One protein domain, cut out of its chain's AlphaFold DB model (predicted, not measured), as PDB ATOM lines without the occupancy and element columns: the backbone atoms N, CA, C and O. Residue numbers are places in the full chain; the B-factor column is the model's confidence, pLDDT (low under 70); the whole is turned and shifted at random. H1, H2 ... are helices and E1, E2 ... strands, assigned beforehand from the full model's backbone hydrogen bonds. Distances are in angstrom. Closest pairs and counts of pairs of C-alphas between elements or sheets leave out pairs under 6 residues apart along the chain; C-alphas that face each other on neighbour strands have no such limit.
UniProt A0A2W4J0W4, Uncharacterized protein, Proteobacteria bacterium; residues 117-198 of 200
ATOM      1  N   VAL A 117     305.063 388.279 602.007       97.94
ATOM      2  CA  VAL A 117     306.168 389.240 602.062       97.94
ATOM      3  C   VAL A 117     306.611 389.481 603.506       97.94
ATOM      4  O   VAL A 117     307.813 389.505 603.759       97.94
ATOM      5  N   GLU A 118     305.680 389.568 604.459       97.50
ATOM      6  CA  GLU A 118     305.999 389.632 605.893       97.50
ATOM      7  C   GLU A 118     306.862 388.453 606.345       97.50
ATOM      8  O   GLU A 118     307.909 388.649 606.962       97.50
ATOM      9  N   ALA A 119     306.471 387.225 605.996       97.88
ATOM     10  CA  ALA A 119     307.226 386.031 606.362       97.88
ATOM     11  C   ALA A 119     308.632 386.023 605.734       97.88
ATOM     12  O   ALA A 119     309.607 385.668 606.399       97.88
ATOM     13  N   LEU A 120     308.763 386.458 604.475       97.88
ATOM     14  CA  LEU A 120     310.054 386.569 603.785       97.88
ATOM     15  C   LEU A 120     310.967 387.621 604.427       97.88
ATOM     16  O   LEU A 120     312.150 387.361 604.650       97.88
ATOM     17  N   VAL A 121     310.418 388.787 604.764       97.25
ATOM     18  CA  VAL A 121     311.143 389.863 605.448       97.25
ATOM     19  C   VAL A 121     311.567 389.435 606.851       97.25
ATOM     20  O   VAL A 121     312.727 389.624 607.219       97.25
ATOM     21  N   ALA A 122     310.667 388.815 607.618       96.94
ATOM     22  CA  ALA A 122     310.964 388.297 608.949       96.94
ATOM     23  C   ALA A 122     312.085 387.251 608.900       96.94
ATOM     24  O   ALA A 122     313.037 387.333 609.675       96.94
ATOM     25  N   ARG A 123     312.023 386.324 607.935       97.19
ATOM     26  CA  ARG A 123     313.077 385.331 607.707       97.19
ATOM     27  C   ARG A 123     314.413 385.996 607.399       97.19
ATOM     28  O   ARG A 123     315.415 385.630 608.001       97.19
ATOM     29  N   ARG A 124     314.439 386.967 606.482       95.75
ATOM     30  CA  ARG A 124     315.672 387.683 606.119       95.75
ATOM     31  C   ARG A 124     316.303 388.354 607.339       95.75
ATOM     32  O   ARG A 124     317.484 388.150 607.585       95.75
ATOM     33  N   ARG A 125     315.514 389.077 608.136       95.19
ATOM     34  CA  ARG A 125     316.004 389.740 609.357       95.19
ATOM     35  C   ARG A 125     316.527 388.746 610.391       95.19
ATOM     36  O   ARG A 125     317.561 388.988 611.000       95.19
ATOM     37  N   ALA A 126     315.831 387.627 610.577       96.19
ATOM     38  CA  ALA A 126     316.265 386.592 611.507       96.19
ATOM     39  C   ALA A 126     317.581 385.935 611.055       96.19
ATOM     40  O   ALA A 126     318.460 385.705 611.877       96.19
ATOM     41  N   LEU A 127     317.764 385.713 609.748       95.81
ATOM     42  CA  LEU A 127     319.037 385.252 609.186       95.81
ATOM     43  C   LEU A 127     320.168 386.277 609.379       95.81
ATOM     44  O   LEU A 127     321.259 385.904 609.797       95.81
ATOM     45  N   GLU A 128     319.909 387.558 609.102       94.38
ATOM     46  CA  GLU A 128     320.876 388.653 609.288       94.38
ATOM     47  C   GLU A 128     321.313 388.790 610.756       94.38
ATOM     48  O   GLU A 128     322.475 389.078 611.035       94.38
ATOM     49  N   ALA A 129     320.392 388.550 611.694       95.75
ATOM     50  CA  ALA A 129     320.649 388.580 613.131       95.75
ATOM     51  C   ALA A 129     321.179 387.252 613.704       95.75
ATOM     52  O   ALA A 129     321.505 387.199 614.888       95.75
ATOM     53  N   VAL A 130     321.250 386.184 612.899       96.62
ATOM     54  CA  VAL A 130     321.538 384.809 613.353       96.62
ATOM     55  C   VAL A 130     320.584 384.366 614.487       96.62
ATOM     56  O   VAL A 130     320.949 383.633 615.404       96.62
ATOM     57  N   ASP A 131     319.327 384.822 614.433       96.81
ATOM     58  CA  ASP A 131     318.291 384.565 615.440       96.81
ATOM     59  C   ASP A 131     317.549 383.254 615.133       96.81
ATOM     60  O   ASP A 131     316.563 383.203 614.385       96.81
ATOM     61  N   ARG A 132     318.048 382.167 615.725       96.81
ATOM     62  CA  ARG A 132     317.488 380.819 615.571       96.81
ATOM     63  C   ARG A 132     316.079 380.689 616.133       96.81
ATOM     64  O   ARG A 132     315.255 380.005 615.532       96.81
ATOM     65  N   ASP A 133     315.771 381.381 617.225       96.06
ATOM     66  CA  ASP A 133     314.445 381.319 617.838       96.06
ATOM     67  C   ASP A 133     313.402 381.996 616.942       96.06
ATOM     68  O   ASP A 133     312.282 381.502 616.791       96.06
ATOM     69  N   ALA A 134     313.753 383.121 616.310       96.56
ATOM     70  CA  ALA A 134     312.894 383.770 615.324       96.56
ATOM     71  C   ALA A 134     312.676 382.902 614.081       96.56
ATOM     72  O   ALA A 134     311.539 382.797 613.619       96.56
ATOM     73  N   LEU A 135     313.721 382.244 613.573       97.19
ATOM     74  CA  LEU A 135     313.590 381.298 612.459       97.19
ATOM     75  C   LEU A 135     312.731 380.087 612.831       97.19
ATOM     76  O   LEU A 135     311.860 379.705 612.050       97.19
ATOM     77  N   GLY A 136     312.901 379.541 614.035       96.75
ATOM     78  CA  GLY A 136     312.084 378.445 614.553       96.75
ATOM     79  C   GLY A 136     310.602 378.812 614.637       96.75
ATOM     80  O   GLY A 136     309.750 378.025 614.239       96.75
ATOM     81  N   ARG A 137     310.267 380.048 615.044       96.06
ATOM     82  CA  ARG A 137     308.875 380.544 615.020       96.06
ATOM     83  C   ARG A 137     308.306 380.670 613.607       96.06
ATOM     84  O   ARG A 137     307.090 380.651 613.444       96.06
ATOM     85  N   LEU A 138     309.139 380.858 612.589       97.25
ATOM     86  CA  LEU A 138     308.697 380.950 611.195       97.25
ATOM     87  C   LEU A 138     308.491 379.574 610.552       97.25
ATOM     88  O   LEU A 138     307.844 379.503 609.507       97.25
ATOM     89  N   ALA A 139     309.007 378.507 611.154       97.50
ATOM     90  CA  ALA A 139     308.846 377.147 610.669       97.50
ATOM     91  C   ALA A 139     307.407 376.646 610.836       97.50
ATOM     92  O   ALA A 139     306.707 377.008 611.781       97.50
ATOM     93  N   LEU A 140     306.958 375.818 609.894       96.69
ATOM     94  CA  LEU A 140     305.684 375.111 610.001       96.69
ATOM     95  C   LEU A 140     305.748 374.016 611.073       96.69
ATOM     96  O   LEU A 140     304.807 373.846 611.842       96.69
ATOM     97  N   GLU A 141     306.865 373.296 611.116       94.69
ATOM     98  CA  GLU A 141     307.161 372.261 612.104       94.69
ATOM     99  C   GLU A 141     308.408 372.658 612.904       94.69
ATOM    100  O   GLU A 141     309.240 373.411 612.390       94.69
ATOM    101  N   PRO A 142     308.573 372.175 614.147       93.06
ATOM    102  CA  PRO A 142     309.795 372.404 614.904       93.06
ATOM    103  C   PRO A 142     311.027 371.938 614.121       93.06
ATOM    104  O   PRO A 142     311.097 370.791 613.682       93.06
ATOM    105  N   VAL A 143     312.007 372.826 613.979       92.12
ATOM    106  CA  VAL A 143     313.281 372.558 613.307       92.12
ATOM    107  C   VAL A 143     314.425 372.840 614.265       92.12
ATOM    108  O   VAL A 143     314.413 373.848 614.972       92.12
ATOM    109  N   ASP A 144     315.407 371.944 614.289       91.69
ATOM    110  CA  ASP A 144     316.679 372.204 614.950       91.69
ATOM    111  C   ASP A 144     317.589 372.925 613.953       91.69
ATOM    112  O   ASP A 144     317.833 372.418 612.858       91.69
ATOM    113  N   LEU A 145     318.007 374.142 614.296       93.81
ATOM    114  CA  LEU A 145     318.776 375.009 613.409       93.81
ATOM    115  C   LEU A 145     320.214 375.092 613.910       93.81
ATOM    116  O   LEU A 145     320.475 375.604 615.007       93.81
ATOM    117  N   ASP A 146     321.144 374.636 613.077       94.44
ATOM    118  CA  ASP A 146     322.564 374.826 613.319       94.44
ATOM    119  C   ASP A 146     322.954 376.299 613.107       94.44
ATOM    120  O   ASP A 146     322.516 376.974 612.173       94.44
ATOM    121  N   GLU A 147     323.767 376.834 614.014       94.31
ATOM    122  CA  GLU A 147     324.134 378.250 613.998       94.31
ATOM    123  C   GLU A 147     325.041 378.610 612.812       94.31
ATOM    124  O   GLU A 147     324.936 379.712 612.266       94.31
ATOM    125  N   GLU A 148     325.923 377.697 612.398       94.75
ATOM    126  CA  GLU A 148     326.796 377.914 611.246       94.75
ATOM    127  C   GLU A 148     325.994 377.866 609.942       94.75
ATOM    128  O   GLU A 148     326.179 378.735 609.088       94.75
ATOM    129  N   GLU A 149     325.034 376.948 609.816       93.38
ATOM    130  CA  GLU A 149     324.091 376.930 608.689       93.38
ATOM    131  C   GLU A 149     323.298 378.241 608.587       93.38
ATOM    132  O   GLU A 149     323.214 378.843 607.512       93.38
ATOM    133  N   VAL A 150     322.781 378.749 609.712       96.12
ATOM    134  CA  VAL A 150     322.060 380.033 609.770       96.12
ATOM    135  C   VAL A 150     322.961 381.188 609.335       96.12
ATOM    136  O   VAL A 150     322.556 382.008 608.506       96.12
ATOM    137  N   ARG A 151     324.194 381.246 609.847       94.69
ATOM    138  CA  ARG A 151     325.175 382.285 609.503       94.69
ATOM    139  C   ARG A 151     325.504 382.271 608.009       94.69
ATOM    140  O   ARG A 151     325.487 383.321 607.365       94.69
ATOM    141  N   GLN A 152     325.743 381.089 607.440       92.75
ATOM    142  CA  GLN A 152     325.993 380.923 606.006       92.75
ATOM    143  C   GLN A 152     324.771 381.271 605.154       92.75
ATOM    144  O   GLN A 152     324.911 381.794 604.049       92.75
ATOM    145  N   ALA A 153     323.564 380.976 605.634       92.12
ATOM    146  CA  ALA A 153     322.336 381.353 604.952       92.12
ATOM    147  C   ALA A 153     322.100 382.872 604.991       92.12
ATOM    148  O   ALA A 153     321.638 383.426 603.990       92.12
ATOM    149  N   GLY A 154     322.450 383.548 606.091       90.31
ATOM    150  CA  GLY A 154     322.330 385.000 606.254       90.31
ATOM    151  C   GLY A 154     323.318 385.823 605.432       90.31
ATOM    152  O   GLY A 154     322.994 386.940 605.038       90.31
ATOM    153  N   SER A 155     324.476 385.269 605.065       89.19
ATOM    154  CA  SER A 155     325.407 385.948 604.152       89.19
ATOM    155  C   SER A 155     324.957 385.934 602.684       89.19
ATOM    156  O   SER A 155     325.574 386.588 601.842       89.19
ATOM    157  N   ARG A 156     323.912 385.168 602.334       87.94
ATOM    158  CA  ARG A 156     323.397 385.066 600.960       87.94
ATOM    159  C   ARG A 156     322.425 386.214 600.688       87.94
ATOM    160  O   ARG A 156     321.322 386.241 601.226       87.94
ATOM    161  N   ALA A 157     322.814 387.137 599.813       84.81
ATOM    162  CA  ALA A 157     321.951 388.244 599.415       84.81
ATOM    163  C   ALA A 157     320.789 387.766 598.525       84.81
ATOM    164  O   ALA A 157     321.003 387.051 597.548       84.81
ATOM    165  N   ALA A 158     319.574 388.229 598.818       91.50
ATOM    166  CA  ALA A 158     318.428 388.098 597.923       91.50
ATOM    167  C   ALA A 158     318.293 389.353 597.052       91.50
ATOM    168  O   ALA A 158     318.386 390.476 597.551       91.50
ATOM    169  N   ARG A 159     318.054 389.175 595.752       95.31
ATOM    170  CA  ARG A 159     317.771 390.264 594.801       95.31
ATOM    171  C   ARG A 159     316.358 390.243 594.255       95.31
ATOM    172  O   ARG A 159     315.870 391.290 593.836       95.31
ATOM    173  N   GLY A 160     315.693 389.093 594.285       97.69
ATOM    174  CA  GLY A 160     314.328 388.979 593.799       97.69
ATOM    175  C   GLY A 160     313.533 387.888 594.497       97.69
ATOM    176  O   GLY A 160     314.076 386.832 594.825       97.69
ATOM    177  N   TRP A 161     312.238 388.132 594.662       98.50
ATOM    178  CA  TRP A 161     311.248 387.150 595.074       98.50
ATOM    179  C   TRP A 161     310.197 386.985 593.979       98.50
ATOM    180  O   TRP A 161     309.529 387.939 593.586       98.50
ATOM    181  N   PHE A 162     310.038 385.754 593.505       98.44
ATOM    182  CA  PHE A 162     309.026 385.349 592.536       98.44
ATOM    183  C   PHE A 162     307.984 384.509 593.266       98.44
ATOM    184  O   PHE A 162     308.193 383.324 593.527       98.44
ATOM    185  N   VAL A 163     306.890 385.147 593.661       98.56
ATOM    186  CA  VAL A 163     305.866 384.590 594.539       98.56
ATOM    187  C   VAL A 163     304.690 384.085 593.714       98.56
ATOM    188  O   VAL A 163     304.038 384.843 592.997       98.56
ATOM    189  N   ARG A 164     304.356 382.806 593.867       98.38
ATOM    190  CA  ARG A 164     303.114 382.225 593.357       98.38
ATOM    191  C   ARG A 164     302.273 381.722 594.516       98.38
ATOM    192  O   ARG A 164     302.723 380.848 595.252       98.38
ATOM    193  N   VAL A 165     301.060 382.248 594.659       96.50
ATOM    194  CA  VAL A 165     300.133 381.850 595.728       96.50
ATOM    195  C   VAL A 165     298.983 381.027 595.169       96.50
ATOM    196  O   VAL A 165     298.286 381.440 594.241       96.50
ATOM    197  N   GLU A 166     298.759 379.875 595.792       90.69
ATOM    198  CA  GLU A 166     297.687 378.935 595.490       90.69
ATOM    199  C   GLU A 166     296.903 378.644 596.771       90.69
ATOM    200  O   GLU A 166     297.334 377.852 597.609       90.69
ATOM    201  N   THR A 167     295.742 379.294 596.905       87.44
ATOM    202  CA  THR A 167     294.804 379.164 598.034       87.44
ATOM    203  C   THR A 167     295.456 379.451 599.393       87.44
ATOM    204  O   THR A 167     295.453 380.610 599.820       87.44
ATOM    205  N   ASP A 168     296.029 378.420 600.018       94.38
ATOM    206  CA  ASP A 168     296.649 378.420 601.349       94.38
ATOM    207  C   ASP A 168     298.129 378.002 601.304       94.38
ATOM    208  O   ASP A 168     298.741 377.714 602.328       94.38
ATOM    209  N   SER A 169     298.729 377.971 600.115       97.06
ATOM    210  CA  SER A 169     300.151 377.701 599.916       97.06
ATOM    211  C   SER A 169     300.801 378.774 599.048       97.06
ATOM    212  O   SER A 169     300.151 379.398 598.207       97.06
ATOM    213  N   ALA A 170     302.094 378.995 599.255       98.31
ATOM    214  CA  ALA A 170     302.904 379.886 598.448       98.31
ATOM    215  C   ALA A 170     304.207 379.191 598.060       98.31
ATOM    216  O   ALA A 170     304.868 378.555 598.882       98.31
ATOM    217  N   ILE A 171     304.586 379.336 596.798       98.38
ATOM    218  CA  ILE A 171     305.896 378.948 596.287       98.38
ATOM    219  C   ILE A 171     306.652 380.235 596.001       98.38
ATOM    220  O   ILE A 171     306.150 381.096 595.280       98.38
ATOM    221  N   VAL A 172     307.860 380.348 596.544       98.50
ATOM    222  CA  VAL A 172     308.714 381.517 596.334       98.50
ATOM    223  C   VAL A 172     310.010 381.073 595.678       98.50
ATOM    224  O   VAL A 172     310.744 380.263 596.236       98.50
ATOM    225  N   GLY A 173     310.291 381.593 594.488       98.25
ATOM    226  CA  GLY A 173     311.639 381.587 593.931       98.25
ATOM    227  C   GLY A 173     312.408 382.766 594.512       98.25
ATOM    228  O   GLY A 173     312.046 383.909 594.255       98.25
ATOM    229  N   GLU A 174     313.442 382.514 595.304       97.75
ATOM    230  CA  GLU A 174     314.343 383.552 595.797       97.75
ATOM    231  C   GLU A 174     315.622 383.553 594.968       97.75
ATOM    232  O   GLU A 174     316.362 382.568 594.972       97.75
ATOM    233  N   ALA A 175     315.852 384.647 594.242       97.12
ATOM    234  CA  ALA A 175     317.005 384.824 593.373       97.12
ATOM    235  C   ALA A 175     318.153 385.541 594.087       97.12
ATOM    236  O   ALA A 175     317.938 386.569 594.738       97.12
ATOM    237  N   ASP A 176     319.368 385.030 593.907       94.38
ATOM    238  CA  ASP A 176     320.612 385.703 594.280       94.38
ATOM    239  C   ASP A 176     321.028 386.761 593.222       94.38
ATOM    240  O   ASP A 176     320.331 386.938 592.214       94.38
ATOM    241  N   PRO A 177     322.127 387.518 593.425       92.56
ATOM    242  CA  PRO A 177     322.609 388.494 592.446       92.56
ATOM    243  C   PRO A 177     323.006 387.907 591.091       92.56
ATOM    244  O   PRO A 177     322.960 388.620 590.090       92.56
ATOM    245  N   GLU A 178     323.356 386.624 591.043       93.31
ATOM    246  CA  GLU A 178     323.659 385.905 589.808       93.31
ATOM    247  C   GLU A 178     322.392 385.364 589.116       93.31
ATOM    248  O   GLU A 178     322.473 384.774 588.038       93.31
ATOM    249  N   GLY A 179     321.211 385.567 589.715       89.69
ATOM    250  CA  GLY A 179     319.923 385.105 589.206       89.69
ATOM    251  C   GLY A 179     319.635 383.627 589.478       89.69
ATOM    252  O   GLY A 179     318.627 383.108 588.990       89.69
ATOM    253  N   ARG A 180     320.476 382.931 590.255       93.31
ATOM    254  CA  ARG A 180     320.203 381.550 590.672       93.31
ATOM    255  C   ARG A 180     319.082 381.569 591.693       93.31
ATOM    256  O   ARG A 180     319.110 382.338 592.650       93.31
ATOM    257  N   GLN A 181     318.095 380.706 591.486       93.69
ATOM    258  CA  GLN A 181     316.907 380.665 592.327       93.69
ATOM    259  C   GLN A 181     316.947 379.478 593.278       93.69
ATOM    260  O   GLN A 181     317.147 378.341 592.848       93.69
ATOM    261  N   ARG A 182     316.668 379.730 594.557       94.56
ATOM    262  CA  ARG A 182     316.245 378.688 595.496       94.56
ATOM    263  C   ARG A 182     314.737 378.731 595.667       94.56
ATOM    264  O   ARG A 182     314.127 379.796 595.621       94.56
ATOM    265  N   ARG A 183     314.131 377.566 595.870       97.00
ATOM    266  CA  ARG A 183     312.689 377.446 596.068       97.00
ATOM    267  C   ARG A 183     312.375 377.358 597.555       97.00
ATOM    268  O   ARG A 183     312.870 376.462 598.227       97.00
ATOM    269  N   LEU A 184     311.524 378.255 598.027       97.88
ATOM    270  CA  LEU A 184     310.925 378.233 599.356       97.88
ATOM    271  C   LEU A 184     309.455 377.835 599.216       97.88
ATOM    272  O   LEU A 184     308.822 378.096 598.181       97.88
ATOM    273  N   ARG A 185     308.901 377.227 600.259       98.12
ATOM    274  CA  ARG A 185     307.481 376.891 600.315       98.12
ATOM    275  C   ARG A 185     306.900 377.325 601.643       98.12
ATOM    276  O   ARG A 185     307.467 377.031 602.691       98.12
ATOM    277  N   LEU A 186     305.773 378.024 601.575       98.62
ATOM    278  CA  LEU A 186     305.040 378.483 602.742       98.62
ATOM    279  C   LEU A 186     303.623 377.927 602.724       98.62
ATOM    280  O   LEU A 186     303.015 377.804 601.658       98.62
ATOM    281  N   LEU A 187     303.092 377.653 603.909       98.06
ATOM    282  CA  LEU A 187     301.686 377.344 604.126       98.06
ATOM    283  C   LEU A 187     301.055 378.413 605.006       98.06
ATOM    284  O   LEU A 187     301.689 378.973 605.905       98.06
ATOM    285  N   ARG A 188     299.790 378.704 604.730       97.12
ATOM    286  CA  ARG A 188     298.979 379.585 605.548       97.12
ATOM    287  C   ARG A 188     298.481 378.819 606.770       97.12
ATOM    288  O   ARG A 188     297.922 377.734 606.653       97.12
ATOM    289  N   THR A 189     298.663 379.429 607.926       95.88
ATOM    290  CA  THR A 189     298.150 379.005 609.230       95.88
ATOM    291  C   THR A 189     297.247 380.102 609.791       95.88
ATOM    292  O   THR A 189     297.184 381.204 609.230       95.88
ATOM    293  N   ASP A 190     296.568 379.828 610.904       92.12
ATOM    294  CA  ASP A 190     295.722 380.818 611.579       92.12
ATOM    295  C   ASP A 190     296.523 382.056 612.023       92.12
ATOM    296  O   ASP A 190     296.029 383.180 611.940       92.12
ATOM    297  N   ASP A 191     297.797 381.862 612.377       90.38
ATOM    298  CA  ASP A 191     298.713 382.913 612.835       90.38
ATOM    299  C   ASP A 191     299.528 383.569 611.700       90.38
ATOM    300  O   ASP A 191     300.441 384.354 611.961       90.38
ATOM    301  N   GLY A 192     299.242 383.239 610.434       94.25
ATOM    302  CA  GLY A 192     299.942 383.778 609.262       94.25
ATOM    303  C   GLY A 192     300.689 382.725 608.444       94.25
ATOM    304  O   GLY A 192     300.353 381.543 608.465       94.25
ATOM    305  N   TRP A 193     301.685 383.145 607.665       97.81
ATOM    306  CA  TRP A 193     302.431 382.255 606.768       97.81
ATOM    307  C   TRP A 193     303.649 381.641 607.462       97.81
ATOM    308  O   TRP A 193     304.449 382.357 608.063       97.81
ATOM    309  N   ARG A 194     303.806 380.320 607.346       98.12
ATOM    310  CA  ARG A 194     304.926 379.550 607.908       98.12
ATOM    311  C   ARG A 194     305.690 378.829 606.809       98.12
ATOM    312  O   ARG A 194     305.087 378.390 605.834       98.12
ATOM    313  N   PHE A 195     307.002 378.693 606.963       98.31
ATOM    314  CA  PHE A 195     307.862 377.978 606.023       98.31
ATOM    315  C   PHE A 195     307.739 376.470 606.238       98.31
ATOM    316  O   PHE A 195     308.104 375.953 607.289       98.31
ATOM    317  N   GLU A 196     307.260 375.771 605.215       97.62
ATOM    318  CA  GLU A 196     307.382 374.316 605.105       97.62
ATOM    319  C   GLU A 196     308.806 373.951 604.660       97.62
ATOM    320  O   GLU A 196     309.400 373.008 605.170       97.62
ATOM    321  N   THR A 197     309.387 374.730 603.738       95.38
ATOM    322  CA  THR A 197     310.773 374.556 603.286       95.38
ATOM    323  C   THR A 197     311.468 375.891 603.055       95.38
ATOM    324  O   THR A 197     310.833 376.920 602.806       95.38
ATOM    325  N   GLY A 198     312.802 375.859 603.079       89.25
ATOM    326  CA  GLY A 198     313.626 377.018 602.760       89.25
ATOM    327  C   GLY A 198     313.993 377.880 603.965       89.25
ATOM    328  O   GLY A 198     314.449 379.003 603.779       89.25
TER     329      GLY A 198
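What this domain is: This is residues 117 to 198 of the 200 residues of an uncharacterized protein of Proteobacteria bacterium (UniProt A0A2W4J0W4). A strongly twisted wall of four antiparallel strands has a helical hairpin, H1 and H2, on one face, with H1 over the wall and H2 beside its E4 edge. The third helix, H3, is off the sheet and packs on residues 124 to 128 of H1. The printed part has 82 residues with three named helices followed by four named strands, a mixed class; the sheet's order is E1, E2, E3, E4, all antiparallel. It is compact, with a radius of gyration of the C-alphas of 12.2 A, and only just flat, spanning 34 by 30 by 16 A.

Where its parts are: Start in the sheet at C-alpha 160, (314.328, 388.979, 593.799), where E1 begins; it takes residues 160 to 166 and is 19.5 A long. E2 returns over residues 169 to 175, 19.4 A. E3, residues 181 to 189, is the longest strand at 25.3 A. E4, residues 192 to 197, ends at C-alpha 197, (310.773, 374.556, 603.286). Now go back to C-alpha 117 at (306.168, 389.240, 602.062), where H1 begins and runs 16.4 A to residue 128. H2 follows as residues 132 to 138 and H3 as residues 147 to 154.

How they stand to each other: The strands form a meander, each the antiparallel neighbour of the one before, and each successive pair is a hairpin. Between E1 and E2 look at N 162 and O 173, 2.8 A apart and within hydrogen-bond range. Between E2 and E3, N 172 and O 184 are 2.9 A apart, and between E3 and E4, N 187 and O 194 are 2.9 A apart, both within range. H1 is on the sheet, over E3 at a height of 10.0 A, and stands up from it at 46 degrees; its closest C-alpha pair with E4 is Ala 119 and Trp 193, 6.1 A. H2 is on the same face, over none of the strands; the closest C-alphas of H2 and E4 are those of Leu 138 and Arg 194, 5.2 A. H1 and H2 touch, closest at the C-alphas of Ala 126 and Ala 134, 5.8 A, at a shallow tilt of 10 degrees, opposite ways. H3 is not on the sheet; it touches residues 124 to 128 of H1 alone, closest at the C-alphas of Leu 127 and Gly 154, 4.4 A, at a steep tilt of 55 degrees. In H1, H2 and H3 every O i to N i+4 pair is within hydrogen-bond range.

The domain as a whole: The C-alphas farthest apart are those of Glu 178 and Asp 190, 35.8 A. The printed part has no cut and no long link; the link from H2 to H3 is short, the others tight. Mean pLDDT of the printed part is 95.2, and no printed residue is under 70.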